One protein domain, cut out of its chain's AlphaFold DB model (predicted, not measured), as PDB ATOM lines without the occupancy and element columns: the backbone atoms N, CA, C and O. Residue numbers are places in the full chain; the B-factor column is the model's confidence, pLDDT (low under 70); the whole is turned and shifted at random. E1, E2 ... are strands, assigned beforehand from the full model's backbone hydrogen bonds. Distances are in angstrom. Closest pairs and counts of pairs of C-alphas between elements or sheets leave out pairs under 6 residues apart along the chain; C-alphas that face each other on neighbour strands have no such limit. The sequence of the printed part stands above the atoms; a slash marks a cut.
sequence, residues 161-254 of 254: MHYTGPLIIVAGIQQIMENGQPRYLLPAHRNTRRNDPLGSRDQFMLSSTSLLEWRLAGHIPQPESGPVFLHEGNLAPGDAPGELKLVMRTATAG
ATOM      1  N   MET A 161     104.676 116.394 111.100       97.94
ATOM      2  CA  MET A 161     103.290 115.921 111.103       97.94
ATOM      3  C   MET A 161     103.203 114.461 110.648       97.94
ATOM      4  O   MET A 161     103.559 114.125 109.522       97.94
ATOM      5  N   HIS A 162     102.654 113.600 111.505       97.69
ATOM      6  CA  HIS A 162     102.282 112.217 111.167       97.69
ATOM      7  C   HIS A 162     100.776 112.047 110.929       97.69
ATOM      8  O   HIS A 162     100.285 110.934 110.758       97.69
ATOM      9  N   TYR A 163     100.035 113.151 110.941       95.81
ATOM     10  CA  TYR A 163      98.671 113.223 110.450       95.81
ATOM     11  C   TYR A 163      98.690 113.814 109.040       95.81
ATOM     12  O   TYR A 163      99.372 114.805 108.793       95.81
ATOM     13  N   THR A 164      97.947 113.201 108.119       92.38
ATOM     14  CA  THR A 164      97.771 113.706 106.753       92.38
ATOM     15  C   THR A 164      96.311 114.072 106.551       92.38
ATOM     16  O   THR A 164      95.431 113.219 106.651       92.38
ATOM     17  N   GLY A 165      96.062 115.342 106.262       93.62
ATOM     18  CA  GLY A 165      94.730 115.877 106.027       93.62
ATOM     19  C   GLY A 165      94.610 117.307 106.539       93.62
ATOM     20  O   GLY A 165      95.487 117.769 107.276       93.62
ATOM     21  N   PRO A 166      93.539 118.008 106.149       96.38
ATOM     22  CA  PRO A 166      93.257 119.316 106.694       96.38
ATOM     23  C   PRO A 166      92.781 119.208 108.139       96.38
ATOM     24  O   PRO A 166      92.171 118.211 108.542       96.38
ATOM     25  N   LEU A 167      93.063 120.244 108.916       97.62
ATOM     26  CA  LEU A 167      92.702 120.319 110.321       97.62
ATOM     27  C   LEU A 167      92.347 121.742 110.728       97.62
ATOM     28  O   LEU A 167      92.859 122.711 110.173       97.62
ATOM     29  N   ILE A 168      91.515 121.823 111.758       97.62
ATOM     30  CA  ILE A 168      91.093 123.042 112.422       97.62
ATOM     31  C   ILE A 168      91.312 122.886 113.916       97.62
ATOM     32  O   ILE A 168      90.817 121.938 114.530       97.62
ATOM     33  N   ILE A 169      92.035 123.839 114.494       97.62
ATOM     34  CA  ILE A 169      92.213 123.979 115.940       97.62
ATOM     35  C   ILE A 169      91.479 125.227 116.420       97.62
ATOM     36  O   ILE A 169      91.317 126.184 115.666       97.62
ATOM     37  N   VAL A 170      91.011 125.187 117.663       94.94
ATOM     38  CA  VAL A 170      90.353 126.314 118.355       94.94
ATOM     39  C   VAL A 170      90.704 126.272 119.838       94.94
ATOM     40  O   VAL A 170      90.969 127.294 120.459       94.94
ATOM     41  N   ALA A 171      90.743 125.068 120.407       92.62
ATOM     42  CA  ALA A 171      90.989 124.872 121.821       92.62
ATOM     43  C   ALA A 171      92.465 124.685 122.183       92.62
ATOM     44  O   ALA A 171      93.307 124.326 121.359       92.62
ATOM     45  N   GLY A 172      92.725 124.887 123.473       94.12
ATOM     46  CA  GLY A 172      94.028 124.767 124.098       94.12
ATOM     47  C   GLY A 172      94.649 123.382 124.056       94.12
ATOM     48  O   GLY A 172      93.977 122.360 123.927       94.12
ATOM     49  N   ILE A 173      95.966 123.369 124.251       97.38
ATOM     50  CA  ILE A 173      96.729 122.150 124.498       97.38
ATOM     51  C   ILE A 173      96.577 121.753 125.966       97.38
ATOM     52  O   ILE A 173      96.879 122.542 126.862       97.38
ATOM     53  N   GLN A 174      96.207 120.498 126.206       96.38
ATOM     54  CA  GLN A 174      96.236 119.899 127.536       96.38
ATOM     55  C   GLN A 174      97.504 119.061 127.698       96.38
ATOM     56  O   GLN A 174      97.765 118.149 126.913       96.38
ATOM     57  N   GLN A 175      98.280 119.331 128.747       95.81
ATOM     58  CA  GLN A 175      99.357 118.433 129.158       95.81
ATOM     59  C   GLN A 175      98.806 117.349 130.088       95.81
ATOM     60  O   GLN A 175      98.077 117.641 131.038       95.81
ATOM     61  N   ILE A 176      99.220 116.111 129.847       94.94
ATOM     62  CA  ILE A 176      99.084 114.983 130.766       94.94
ATOM     63  C   ILE A 176     100.452 114.368 131.048       94.94
ATOM     64  O   ILE A 176     101.416 114.598 130.316       94.94
ATOM     65  N   MET A 177     100.531 113.574 132.112       94.19
ATOM     66  CA  MET A 177     101.704 112.756 132.410       94.19
ATOM     67  C   MET A 177     101.401 111.311 132.038       94.19
ATOM     68  O   MET A 177     100.490 110.705 132.595       94.19
ATOM     69  N   GLU A 178     102.179 110.749 131.123       92.19
ATOM     70  CA  GLU A 178     102.093 109.345 130.738       92.19
ATOM     71  C   GLU A 178     103.453 108.694 130.992       92.19
ATOM     72  O   GLU A 178     104.473 109.149 130.477       92.19
ATOM     73  N   ASN A 179     103.493 107.659 131.837       92.44
ATOM     74  CA  ASN A 179     104.735 106.974 132.227       92.44
ATOM     75  C   ASN A 179     105.833 107.930 132.742       92.44
ATOM     76  O   ASN A 179     107.017 107.757 132.458       92.44
ATOM     77  N   GLY A 180     105.435 108.973 133.481       93.31
ATOM     78  CA  GLY A 180     106.349 109.979 134.031       93.31
ATOM     79  C   GLY A 180     106.879 111.001 133.018       93.31
ATOM     80  O   GLY A 180     107.691 111.840 133.395       93.31
ATOM     81  N   GLN A 181     106.416 110.972 131.766       94.50
ATOM     82  CA  GLN A 181     106.796 111.923 130.720       94.50
ATOM     83  C   GLN A 181     105.609 112.810 130.322       94.50
ATOM     84  O   GLN A 181     104.468 112.335 130.318       94.50
ATOM     85  N   PRO A 182     105.840 114.091 129.988       95.69
ATOM     86  CA  PRO A 182     104.779 114.952 129.494       95.69
ATOM     87  C   PRO A 182     104.305 114.477 128.116       95.69
ATOM     88  O   PRO A 182     105.098 114.201 127.213       95.69
ATOM     89  N   ARG A 183     102.986 114.428 127.948       97.12
ATOM     90  CA  ARG A 183     102.315 114.290 126.658       97.12
ATOM     91  C   ARG A 183     101.338 115.442 126.492       97.12
ATOM     92  O   ARG A 183     100.575 115.759 127.398       97.12
ATOM     93  N   TYR A 184     101.374 116.060 125.325       98.06
ATOM     94  CA  TYR A 184     100.557 117.200 124.945       98.06
ATOM     95  C   TYR A 184      99.445 116.721 124.027       98.06
ATOM     96  O   TYR A 184      99.716 116.005 123.065       98.06
ATOM     97  N   LEU A 185      98.212 117.102 124.330       98.25
ATOM     98  CA  LEU A 185      97.021 116.754 123.571       98.25
ATOM     99  C   LEU A 185      96.432 118.027 122.970       98.25
ATOM    100  O   LEU A 185      96.147 118.971 123.705       98.25
ATOM    101  N   LEU A 186      96.269 118.047 121.650       98.44
ATOM    102  CA  LEU A 186      95.700 119.163 120.899       98.44
ATOM    103  C   LEU A 186      94.413 118.695 120.211       98.44
ATOM    104  O   LEU A 186      94.485 117.904 119.261       98.44
ATOM    105  N   PRO A 187      93.240 119.152 120.677       97.94
ATOM    106  CA  PRO A 187      91.986 118.869 120.004       97.94
ATOM    107  C   PRO A 187      91.967 119.523 118.625       97.94
ATOM    108  O   PRO A 187      92.296 120.700 118.471       97.94
ATOM    109  N   ALA A 188      91.533 118.769 117.624       97.81
ATOM    110  CA  ALA A 188      91.369 119.267 116.272       97.81
ATOM    111  C   ALA A 188      90.103 118.686 115.643       97.81
ATOM    112  O   ALA A 188      89.573 117.665 116.083       97.81
ATOM    113  N   HIS A 189      89.610 119.329 114.599       97.00
ATOM    114  CA  HIS A 189      88.557 118.770 113.767       97.00
ATOM    115  C   HIS A 189      88.827 119.046 112.297       97.00
ATOM    116  O   HIS A 189      89.771 119.745 111.947       97.00
ATOM    117  N   ARG A 190      88.003 118.486 111.421       95.25
ATOM    118  CA  ARG A 190      88.013 118.799 109.991       95.25
ATOM    119  C   ARG A 190      86.596 118.891 109.463       95.25
ATOM    120  O   ARG A 190      85.714 118.198 109.967       95.25
ATOM    121  N   ASN A 191      86.399 119.677 108.413       93.56
ATOM    122  CA  ASN A 191      85.133 119.772 107.696       93.56
ATOM    123  C   ASN A 191      85.367 119.833 106.174       93.56
ATOM    124  O   ASN A 191      84.961 120.739 105.448       93.56
ATOM    125  N   THR A 192      85.980 118.763 105.667       92.88
ATOM    126  CA  THR A 192      86.204 118.565 104.220       92.88
ATOM    127  C   THR A 192      84.905 118.497 103.416       92.88
ATOM    128  O   THR A 192      84.900 118.850 102.237       92.88
ATOM    129  N   ARG A 193      83.778 118.164 104.067       91.19
ATOM    130  CA  ARG A 193      82.437 118.208 103.458       91.19
ATOM    131  C   ARG A 193      82.045 119.555 102.869       91.19
ATOM    132  O   ARG A 193      81.155 119.592 102.026       91.19
ATOM    133  N   ARG A 194      82.670 120.657 103.300       87.00
ATOM    134  CA  ARG A 194      82.400 121.974 102.710       87.00
ATOM    135  C   ARG A 194      82.774 122.024 101.222       87.00
ATOM    136  O   ARG A 194      82.074 122.678 100.459       87.00
ATOM    137  N   ASN A 195      83.835 121.320 100.828       88.12
ATOM    138  CA  ASN A 195      84.374 121.344  99.465       88.12
ATOM    139  C   ASN A 195      84.142 120.036  98.697       88.12
ATOM    140  O   ASN A 195      84.136 120.048  97.469       88.12
ATOM    141  N   ASP A 196      83.966 118.921  99.404       89.81
ATOM    142  CA  ASP A 196      83.799 117.593  98.817       89.81
ATOM    143  C   ASP A 196      82.597 116.876  99.454       89.81
ATOM    144  O   ASP A 196      82.657 116.537 100.637       89.81
ATOM    145  N   PRO A 197      81.514 116.582  98.708       89.56
ATOM    146  CA  PRO A 197      80.372 115.824  99.226       89.56
ATOM    147  C   PRO A 197      80.730 114.439  99.794       89.56
ATOM    148  O   PRO A 197      79.989 113.915 100.626       89.56
ATOM    149  N   LEU A 198      81.851 113.847  99.364       91.94
ATOM    150  CA  LEU A 198      82.378 112.580  99.882       91.94
ATOM    151  C   LEU A 198      83.336 112.763 101.068       91.94
ATOM    152  O   LEU A 198      83.805 111.782 101.645       91.94
ATOM    153  N   GLY A 199      83.604 114.008 101.452       92.31
ATOM    154  CA  GLY A 199      84.411 114.350 102.606       92.31
ATOM    155  C   GLY A 199      83.763 113.953 103.935       92.31
ATOM    156  O   GLY A 199      82.632 113.459 104.039       92.31
ATOM    157  N   SER A 200      84.490 114.235 105.007       91.44
ATOM    158  CA  SER A 200      84.086 113.951 106.376       91.44
ATOM    159  C   SER A 200      84.118 115.182 107.284       91.44
ATOM    160  O   SER A 200      84.676 116.239 106.959       91.44
ATOM    161  N   ARG A 201      83.459 115.011 108.431       93.19
ATOM    162  CA  ARG A 201      83.305 115.976 109.516       93.19
ATOM    163  C   ARG A 201      83.617 115.261 110.820       93.19
ATOM    164  O   ARG A 201      82.745 114.610 111.389       93.19
ATOM    165  N   ASP A 202      84.869 115.352 111.248       94.19
ATOM    166  CA  ASP A 202      85.376 114.551 112.361       94.19
ATOM    167  C   ASP A 202      86.086 115.440 113.372       94.19
ATOM    168  O   ASP A 202      86.937 116.242 112.985       94.19
ATOM    169  N   GLN A 203      85.799 115.228 114.655       96.19
ATOM    170  CA  GLN A 203      86.650 115.666 115.755       96.19
ATOM    171  C   GLN A 203      87.678 114.566 116.047       96.19
ATOM    172  O   GLN A 203      87.372 113.370 116.025       96.19
ATOM    173  N   PHE A 204      88.909 114.962 116.334       97.44
ATOM    174  CA  PHE A 204      90.004 114.071 116.680       97.44
ATOM    175  C   PHE A 204      90.984 114.748 117.640       97.44
ATOM    176  O   PHE A 204      90.850 115.920 117.997       97.44
ATOM    177  N   MET A 205      91.960 113.972 118.096       97.94
ATOM    178  CA  MET A 205      93.013 114.430 118.990       97.94
ATOM    179  C   MET A 205      94.370 114.222 118.332       97.94
ATOM    180  O   MET A 205      94.670 113.127 117.849       97.94
ATOM    181  N   LEU A 206      95.202 115.257 118.344       98.50
ATOM    182  CA  LEU A 206      96.627 115.133 118.071       98.50
ATOM    183  C   LEU A 206      97.388 114.968 119.390       98.50
ATOM    184  O   LEU A 206      96.997 115.533 120.411       98.50
ATOM    185  N   SER A 207      98.483 114.214 119.370       98.44
ATOM    186  CA  SER A 207      99.393 114.067 120.502       98.44
ATOM    187  C   SER A 207     100.829 114.417 120.138       98.44
ATOM    188  O   SER A 207     101.275 114.203 119.009       98.44
ATOM    189  N   SER A 208     101.559 114.941 121.118       98.50
ATOM    190  CA  SER A 208     102.979 115.262 121.013       98.50
ATOM    191  C   SER A 208     103.706 114.981 122.326       98.50
ATOM    192  O   SER A 208     103.113 115.049 123.399       98.50
ATOM    193  N   THR A 209     105.004 114.699 122.259       97.25
ATOM    194  CA  THR A 209     105.912 114.666 123.421       97.25
ATOM    195  C   THR A 209     106.899 115.834 123.427       97.25
ATOM    196  O   THR A 209     107.594 116.038 124.417       97.25
ATOM    197  N   SER A 210     106.970 116.613 122.343       96.25
ATOM    198  CA  SER A 210     107.991 117.649 122.133       96.25
ATOM    199  C   SER A 210     107.437 118.998 121.683       96.25
ATOM    200  O   SER A 210     108.205 119.948 121.587       96.25
ATOM    201  N   LEU A 211     106.139 119.075 121.361       98.00
ATOM    202  CA  LEU A 211     105.459 120.202 120.701       98.00
ATOM    203  C   LEU A 211     105.921 120.484 119.256       98.00
ATOM    204  O   LEU A 211     105.262 121.238 118.542       98.00
ATOM    205  N   LEU A 212     106.986 119.825 118.793       98.19
ATOM    206  CA  LEU A 212     107.512 119.908 117.425       98.19
ATOM    207  C   LEU A 212     107.004 118.786 116.515       98.19
ATOM    208  O   LEU A 212     106.954 118.950 115.300       98.19
ATOM    209  N   GLU A 213     106.634 117.645 117.092       98.38
ATOM    210  CA  GLU A 213     106.149 116.473 116.362       98.38
ATOM    211  C   GLU A 213     104.737 116.114 116.815       98.38
ATOM    212  O   GLU A 213     104.511 115.908 118.007       98.38
ATOM    213  N   TRP A 214     103.797 116.009 115.878       98.62
ATOM    214  CA  TRP A 214     102.390 115.738 116.164       98.62
ATOM    215  C   TRP A 214     101.897 114.495 115.431       98.62
ATOM    216  O   TRP A 214     102.105 114.313 114.228       98.62
ATOM    217  N   ARG A 215     101.202 113.634 116.171       98.62
ATOM    218  CA  ARG A 215     100.649 112.362 115.697       98.62
ATOM    219  C   ARG A 215      99.149 112.329 115.938       98.62
ATOM    220  O   ARG A 215      98.669 112.911 116.904       98.62
ATOM    221  N   LEU A 216      98.404 111.625 115.091       98.25
ATOM    222  CA  LEU A 216      97.003 111.332 115.383       98.25
ATOM    223  C   LEU A 216      96.935 110.383 116.586       98.25
ATOM    224  O   LEU A 216      97.448 109.268 116.518       98.25
ATOM    225  N   ALA A 217      96.305 110.824 117.672       97.06
ATOM    226  CA  ALA A 217      96.058 109.993 118.846       97.06
ATOM    227  C   ALA A 217      94.772 109.168 118.694       97.06
ATOM    228  O   ALA A 217      94.700 108.040 119.172       97.06
ATOM    229  N   GLY A 218      93.770 109.716 118.006       96.81
ATOM    230  CA  GLY A 218      92.521 109.020 117.721       96.81
ATOM    231  C   GLY A 218      91.401 109.964 117.301       96.81
ATOM    232  O   GLY A 218      91.491 111.178 117.484       96.81
ATOM    233  N   HIS A 219      90.343 109.388 116.737       95.88
ATOM    234  CA  HIS A 219      89.098 110.086 116.429       95.88
ATOM    235  C   HIS A 219      88.128 110.003 117.604       95.88
ATOM    236  O   HIS A 219      88.108 109.008 118.328       95.88
ATOM    237  N   ILE A 220      87.299 111.033 117.763       94.88
ATOM    238  CA  ILE A 220      86.187 110.988 118.708       94.88
ATOM    239  C   ILE A 220      85.067 110.135 118.094       94.88
ATOM    240  O   ILE A 220      84.663 110.410 116.960       94.88
ATOM    241  N   PRO A 221      84.570 109.101 118.799       92.19
ATOM    242  CA  PRO A 221      83.491 108.262 118.292       92.19
ATOM    243  C   PRO A 221      82.214 109.059 118.005       92.19
ATOM    244  O   PRO A 221      81.838 109.953 118.762       92.19
ATOM    245  N   GLN A 222      81.534 108.700 116.919       89.94
ATOM    246  CA  GLN A 222      80.222 109.240 116.569       89.94
ATOM    247  C   GLN A 222      79.109 108.482 117.314       89.94
ATOM    248  O   GLN A 222      79.264 107.283 117.563       89.94
ATOM    249  N   PRO A 223      77.980 109.133 117.647       86.44
ATOM    250  CA  PRO A 223      76.820 108.446 118.206       86.44
ATOM    251  C   PRO A 223      76.265 107.371 117.259       86.44
ATOM    252  O   PRO A 223      76.176 107.578 116.048       86.44
ATOM    253  N   GLU A 224      75.805 106.248 117.813       88.06
ATOM    254  CA  GLU A 224      75.169 105.168 117.034       88.06
ATOM    255  C   GLU A 224      73.844 105.601 116.387       88.06
ATOM    256  O   GLU A 224      73.442 105.063 115.359       88.06
ATOM    257  N   SER A 225      73.172 106.603 116.967       87.69
ATOM    258  CA  SER A 225      71.918 107.167 116.456       87.69
ATOM    259  C   SER A 225      72.076 107.939 115.142       87.69
ATOM    260  O   SER A 225      71.073 108.283 114.516       87.69
ATOM    261  N   GLY A 226      73.311 108.217 114.724       84.25
ATOM    262  CA  GLY A 226      73.630 108.893 113.476       84.25
ATOM    263  C   GLY A 226      74.771 109.901 113.629       84.25
ATOM    264  O   GLY A 226      75.078 110.342 114.740       84.25
ATOM    265  N   PRO A 227      75.407 110.292 112.511       86.19
ATOM    266  CA  PRO A 227      76.525 111.222 112.539       86.19
ATOM    267  C   PRO A 227      76.079 112.619 112.989       86.19
ATOM    268  O   PRO A 227      75.116 113.183 112.468       86.19
ATOM    269  N   VAL A 228      76.837 113.202 113.914       90.38
ATOM    270  CA  VAL A 228      76.707 114.596 114.354       90.38
ATOM    271  C   VAL A 228      77.992 115.327 113.993       90.38
ATOM    272  O   VAL A 228      79.090 114.775 114.112       90.38
ATOM    273  N   PHE A 229      77.893 116.585 113.559       91.38
ATOM    274  CA  PHE A 229      79.101 117.377 113.377       91.38
ATOM    275  C   PHE A 229      79.620 117.857 114.735       91.38
ATOM    276  O   PHE A 229      79.255 118.934 115.212       91.38
ATOM    277  N   LEU A 230      80.466 117.032 115.345       92.88
ATOM    278  CA  LEU A 230      81.258 117.369 116.522       92.88
ATOM    279  C   LEU A 230      82.466 118.201 116.072       92.88
ATOM    280  O   LEU A 230      83.232 117.749 115.220       92.88
ATOM    281  N   HIS A 231      82.612 119.411 116.604       94.19
ATOM    282  CA  HIS A 231      83.709 120.318 116.262       94.19
ATOM    283  C   HIS A 231      84.083 121.225 117.433       94.19
ATOM    284  O   HIS A 231      83.401 121.250 118.461       94.19
ATOM    285  N   GLU A 232      85.187 121.961 117.266       94.12
ATOM    286  CA  GLU A 232      85.666 122.970 118.227       94.12
ATOM    287  C   GLU A 232      85.806 122.410 119.656       94.12
ATOM    288  O   GLU A 232      85.562 123.098 120.643       94.12
ATOM    289  N   GLY A 233      86.176 121.129 119.770       93.62
ATOM    290  CA  GLY A 233      86.306 120.454 121.057       93.62
ATOM    291  C   GLY A 233      87.389 121.058 121.945       93.62
ATOM    292  O   GLY A 233      88.510 121.238 121.487       93.62
ATOM    293  N   ASN A 234      87.075 121.306 123.216       94.31
ATOM    294  CA  ASN A 234      87.990 121.807 124.237       94.31
ATOM    295  C   ASN A 234      88.192 120.786 125.359       94.31
ATOM    296  O   ASN A 234      87.232 120.195 125.858       94.31
ATOM    297  N   LEU A 235      89.450 120.565 125.723       94.62
ATOM    298  CA  LEU A 235      89.881 119.519 126.637       94.62
ATOM    299  C   LEU A 235      90.327 120.139 127.960       94.62
ATOM    300  O   LEU A 235      91.154 121.046 127.976       94.62
ATOM    301  N   ALA A 236      89.814 119.612 129.065       93.12
ATOM    302  CA  ALA A 236      90.180 120.030 130.412       93.12
ATOM    303  C   ALA A 236      90.317 118.808 131.336       93.12
ATOM    304  O   ALA A 236      89.825 117.726 130.997       93.12
ATOM    305  N   PRO A 237      90.951 118.952 132.512       92.75
ATOM    306  CA  PRO A 237      90.836 117.957 133.572       92.75
ATOM    307  C   PRO A 237      89.365 117.653 133.894       92.75
ATOM    308  O   PRO A 237      88.525 118.555 133.919       92.75
ATOM    309  N   GLY A 238      89.062 116.372 134.091       94.25
ATOM    310  CA  GLY A 238      87.744 115.893 134.491       94.25
ATOM    311  C   GLY A 238      87.481 116.043 135.988       94.25
ATOM    312  O   GLY A 238      88.241 116.685 136.714       94.25
ATOM    313  N   ASP A 239      86.388 115.432 136.442       94.38
ATOM    314  CA  ASP A 239      85.965 115.531 137.843       94.38
ATOM    315  C   ASP A 239      86.758 114.548 138.724       94.38
ATOM    316  O   ASP A 239      86.981 114.809 139.908       94.38
ATOM    317  N   ALA A 240      87.225 113.433 138.146       95.06
ATOM    318  CA  ALA A 240      88.074 112.455 138.817       95.06
ATOM    319  C   ALA A 240      89.577 112.628 138.491       95.06
ATOM    320  O   ALA A 240      89.944 113.060 137.394       95.06
ATOM    321  N   PRO A 241      90.490 112.234 139.405       90.56
ATOM    322  CA  PRO A 241      91.926 112.238 139.134       90.56
ATOM    323  C   PRO A 241      92.290 111.424 137.886       90.56
ATOM    324  O   PRO A 241      91.958 110.245 137.783       90.56
ATOM    325  N   GLY A 242      93.013 112.052 136.957       88.00
ATOM    326  CA  GLY A 242      93.447 111.427 135.703       88.00
ATOM    327  C   GLY A 242      92.383 111.389 134.603       88.00
ATOM    328  O   GLY A 242      92.695 110.989 133.485       88.00
ATOM    329  N   GLU A 243      91.157 111.829 134.885       94.00
ATOM    330  CA  GLU A 243      90.119 111.984 133.873       94.00
ATOM    331  C   GLU A 243      90.365 113.241 133.032       94.00
ATOM    332  O   GLU A 243      90.861 114.263 133.516       94.00
ATOM    333  N   LEU A 244      89.973 113.172 131.762       94.56
ATOM    334  CA  LEU A 244      89.879 114.320 130.877       94.56
ATOM    335  C   LEU A 244      88.437 114.472 130.405       94.56
ATOM    336  O   LEU A 244      87.804 113.500 129.996       94.56
ATOM    337  N   LYS A 245      87.943 115.707 130.409       95.62
ATOM    338  CA  LYS A 245      86.626 116.076 129.903       95.62
ATOM    339  C   LYS A 245      86.799 116.848 128.601       95.62
ATOM    340  O   LYS A 245      87.517 117.844 128.559       95.62
ATOM    341  N   LEU A 246      86.145 116.373 127.544       94.56
ATOM    342  CA  LEU A 246      86.100 117.033 126.242       94.56
ATOM    343  C   LEU A 246      84.707 117.635 126.044       94.56
ATOM    344  O   LEU A 246      83.720 116.907 125.960       94.56
ATOM    345  N   VAL A 247      84.633 118.960 125.962       93.69
ATOM    346  CA  VAL A 247      83.399 119.697 125.661       93.69
ATOM    347  C   VAL A 247      83.447 120.122 124.205       93.69
ATOM    348  O   VAL A 247      84.442 120.690 123.774       93.69
ATOM    349  N   MET A 248      82.402 119.839 123.434       93.31
ATOM    350  CA  MET A 248      82.383 120.088 121.989       93.31
ATOM    351  C   MET A 248      81.176 120.914 121.589       93.31
ATOM    352  O   MET A 248      80.098 120.792 122.176       93.31
ATOM    353  N   ARG A 249      81.350 121.696 120.526       92.56
ATOM    354  CA  ARG A 249      80.239 122.285 119.799       92.56
ATOM    355  C   ARG A 249      79.614 121.231 118.894       92.56
ATOM    356  O   ARG A 249      80.302 120.390 118.310       92.56
ATOM    357  N   THR A 250      78.294 121.283 118.776       91.00
ATOM    358  CA  THR A 250      77.537 120.417 117.876       91.00
ATOM    359  C   THR A 250      76.802 121.255 116.840       91.00
ATOM    360  O   THR A 250      76.300 122.343 117.121       91.00
ATOM    361  N   ALA A 251      76.750 120.744 115.615       84.44
ATOM    362  CA  ALA A 251      75.869 121.238 114.568       84.44
ATOM    363  C   ALA A 251      75.205 120.055 113.862       84.44
ATOM    364  O   ALA A 251      75.709 118.925 113.882       84.44
ATOM    365  N   THR A 252      74.060 120.313 113.232       74.62
ATOM    366  CA  THR A 252      73.394 119.313 112.402       74.62
ATOM    367  C   THR A 252      74.314 118.911 111.252       74.62
ATOM    368  O   THR A 252      74.915 119.752 110.581       74.62
ATOM    369  N   ALA A 253      74.449 117.604 111.028       60.78
ATOM    370  CA  ALA A 253      75.160 117.067 109.878       60.78
ATOM    371  C   ALA A 253      74.283 117.228 108.623       60.78
ATOM    372  O   ALA A 253      73.681 116.267 108.159       60.78
ATOM    373  N   GLY A 254      74.154 118.467 108.138       56.00
ATOM    374  CA  GLY A 254      73.627 118.756 106.801       56.00
ATOM    375  C   GLY A 254      74.585 118.282 105.721       56.00
ATOM    376  O   GLY A 254      75.811 118.488 105.917       56.00
TER     377      GLY A 254
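AT A GLANCE: This is residues 161 to 254 of the 254 residues of the protein "Sialidase domain-containing protein" of Chthoniobacter flavus Ellin428 (UniProt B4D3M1). A strongly twisted sheet of four strands makes a small, uneven sandwich with the hairpin E5 and E6: E5 packs over E2 and E3, and E6 lies farther out. The printed part has 94 residues, no named helix and six strands, E1 to E6 along the chain, an all-strand domain. The larger sheet has the order E1 E2 E3 E4, and both sheets are antiparallel. The whole is compact, with a radius of gyration of the C-alphas of 14.1 A and spans of 43 by 31 by 21 A.

IN THESE COORDINATES: From Met 161, pass residues 161 to 173, which hold no named element. Find C-alpha 174 at (96.236, 119.899, 127.536), where E1, residues 174 to 178, begins its 12.5 A. Next come E2, residues 181 to 191, 32.6 A; E3, residues 201 to 208, 22.8 A; and E4, residues 213 to 219, 18.2 A. E5, residues 229 to 237, 23.4 A, bends by 62 degrees at residue 232. E6, residues 244 to 251, 22.6 A, ends at C-alpha 251, (75.869, 121.238, 114.568).

HOW THE PARTS SIT: Look first at the meander E1 E2 E3 E4, each strand the antiparallel neighbour of the one before. Within hydrogen-bond range are N 176 and O 183 of E1 and E2, 2.8 A; N 186 and O 206 of E2 and E3, 2.9 A; N 207 and O 215 of E3 and E4, 2.8 A; and N 234 and O 247 of E5 and E6, 2.8 A. Across the sandwich, the closest C-alphas of E3 and E5 are those of Gln 203 and His 231, 5.5 A apart. E6 is apart from E1, E2, E3 and E4.

THE WHOLE: The C-alphas farthest apart, of Gly 180 and Pro 197, are 43.8 A apart. The printed part has no cut and no long link. Its mean pLDDT is 93.2; residues 253 to 254 are under 70.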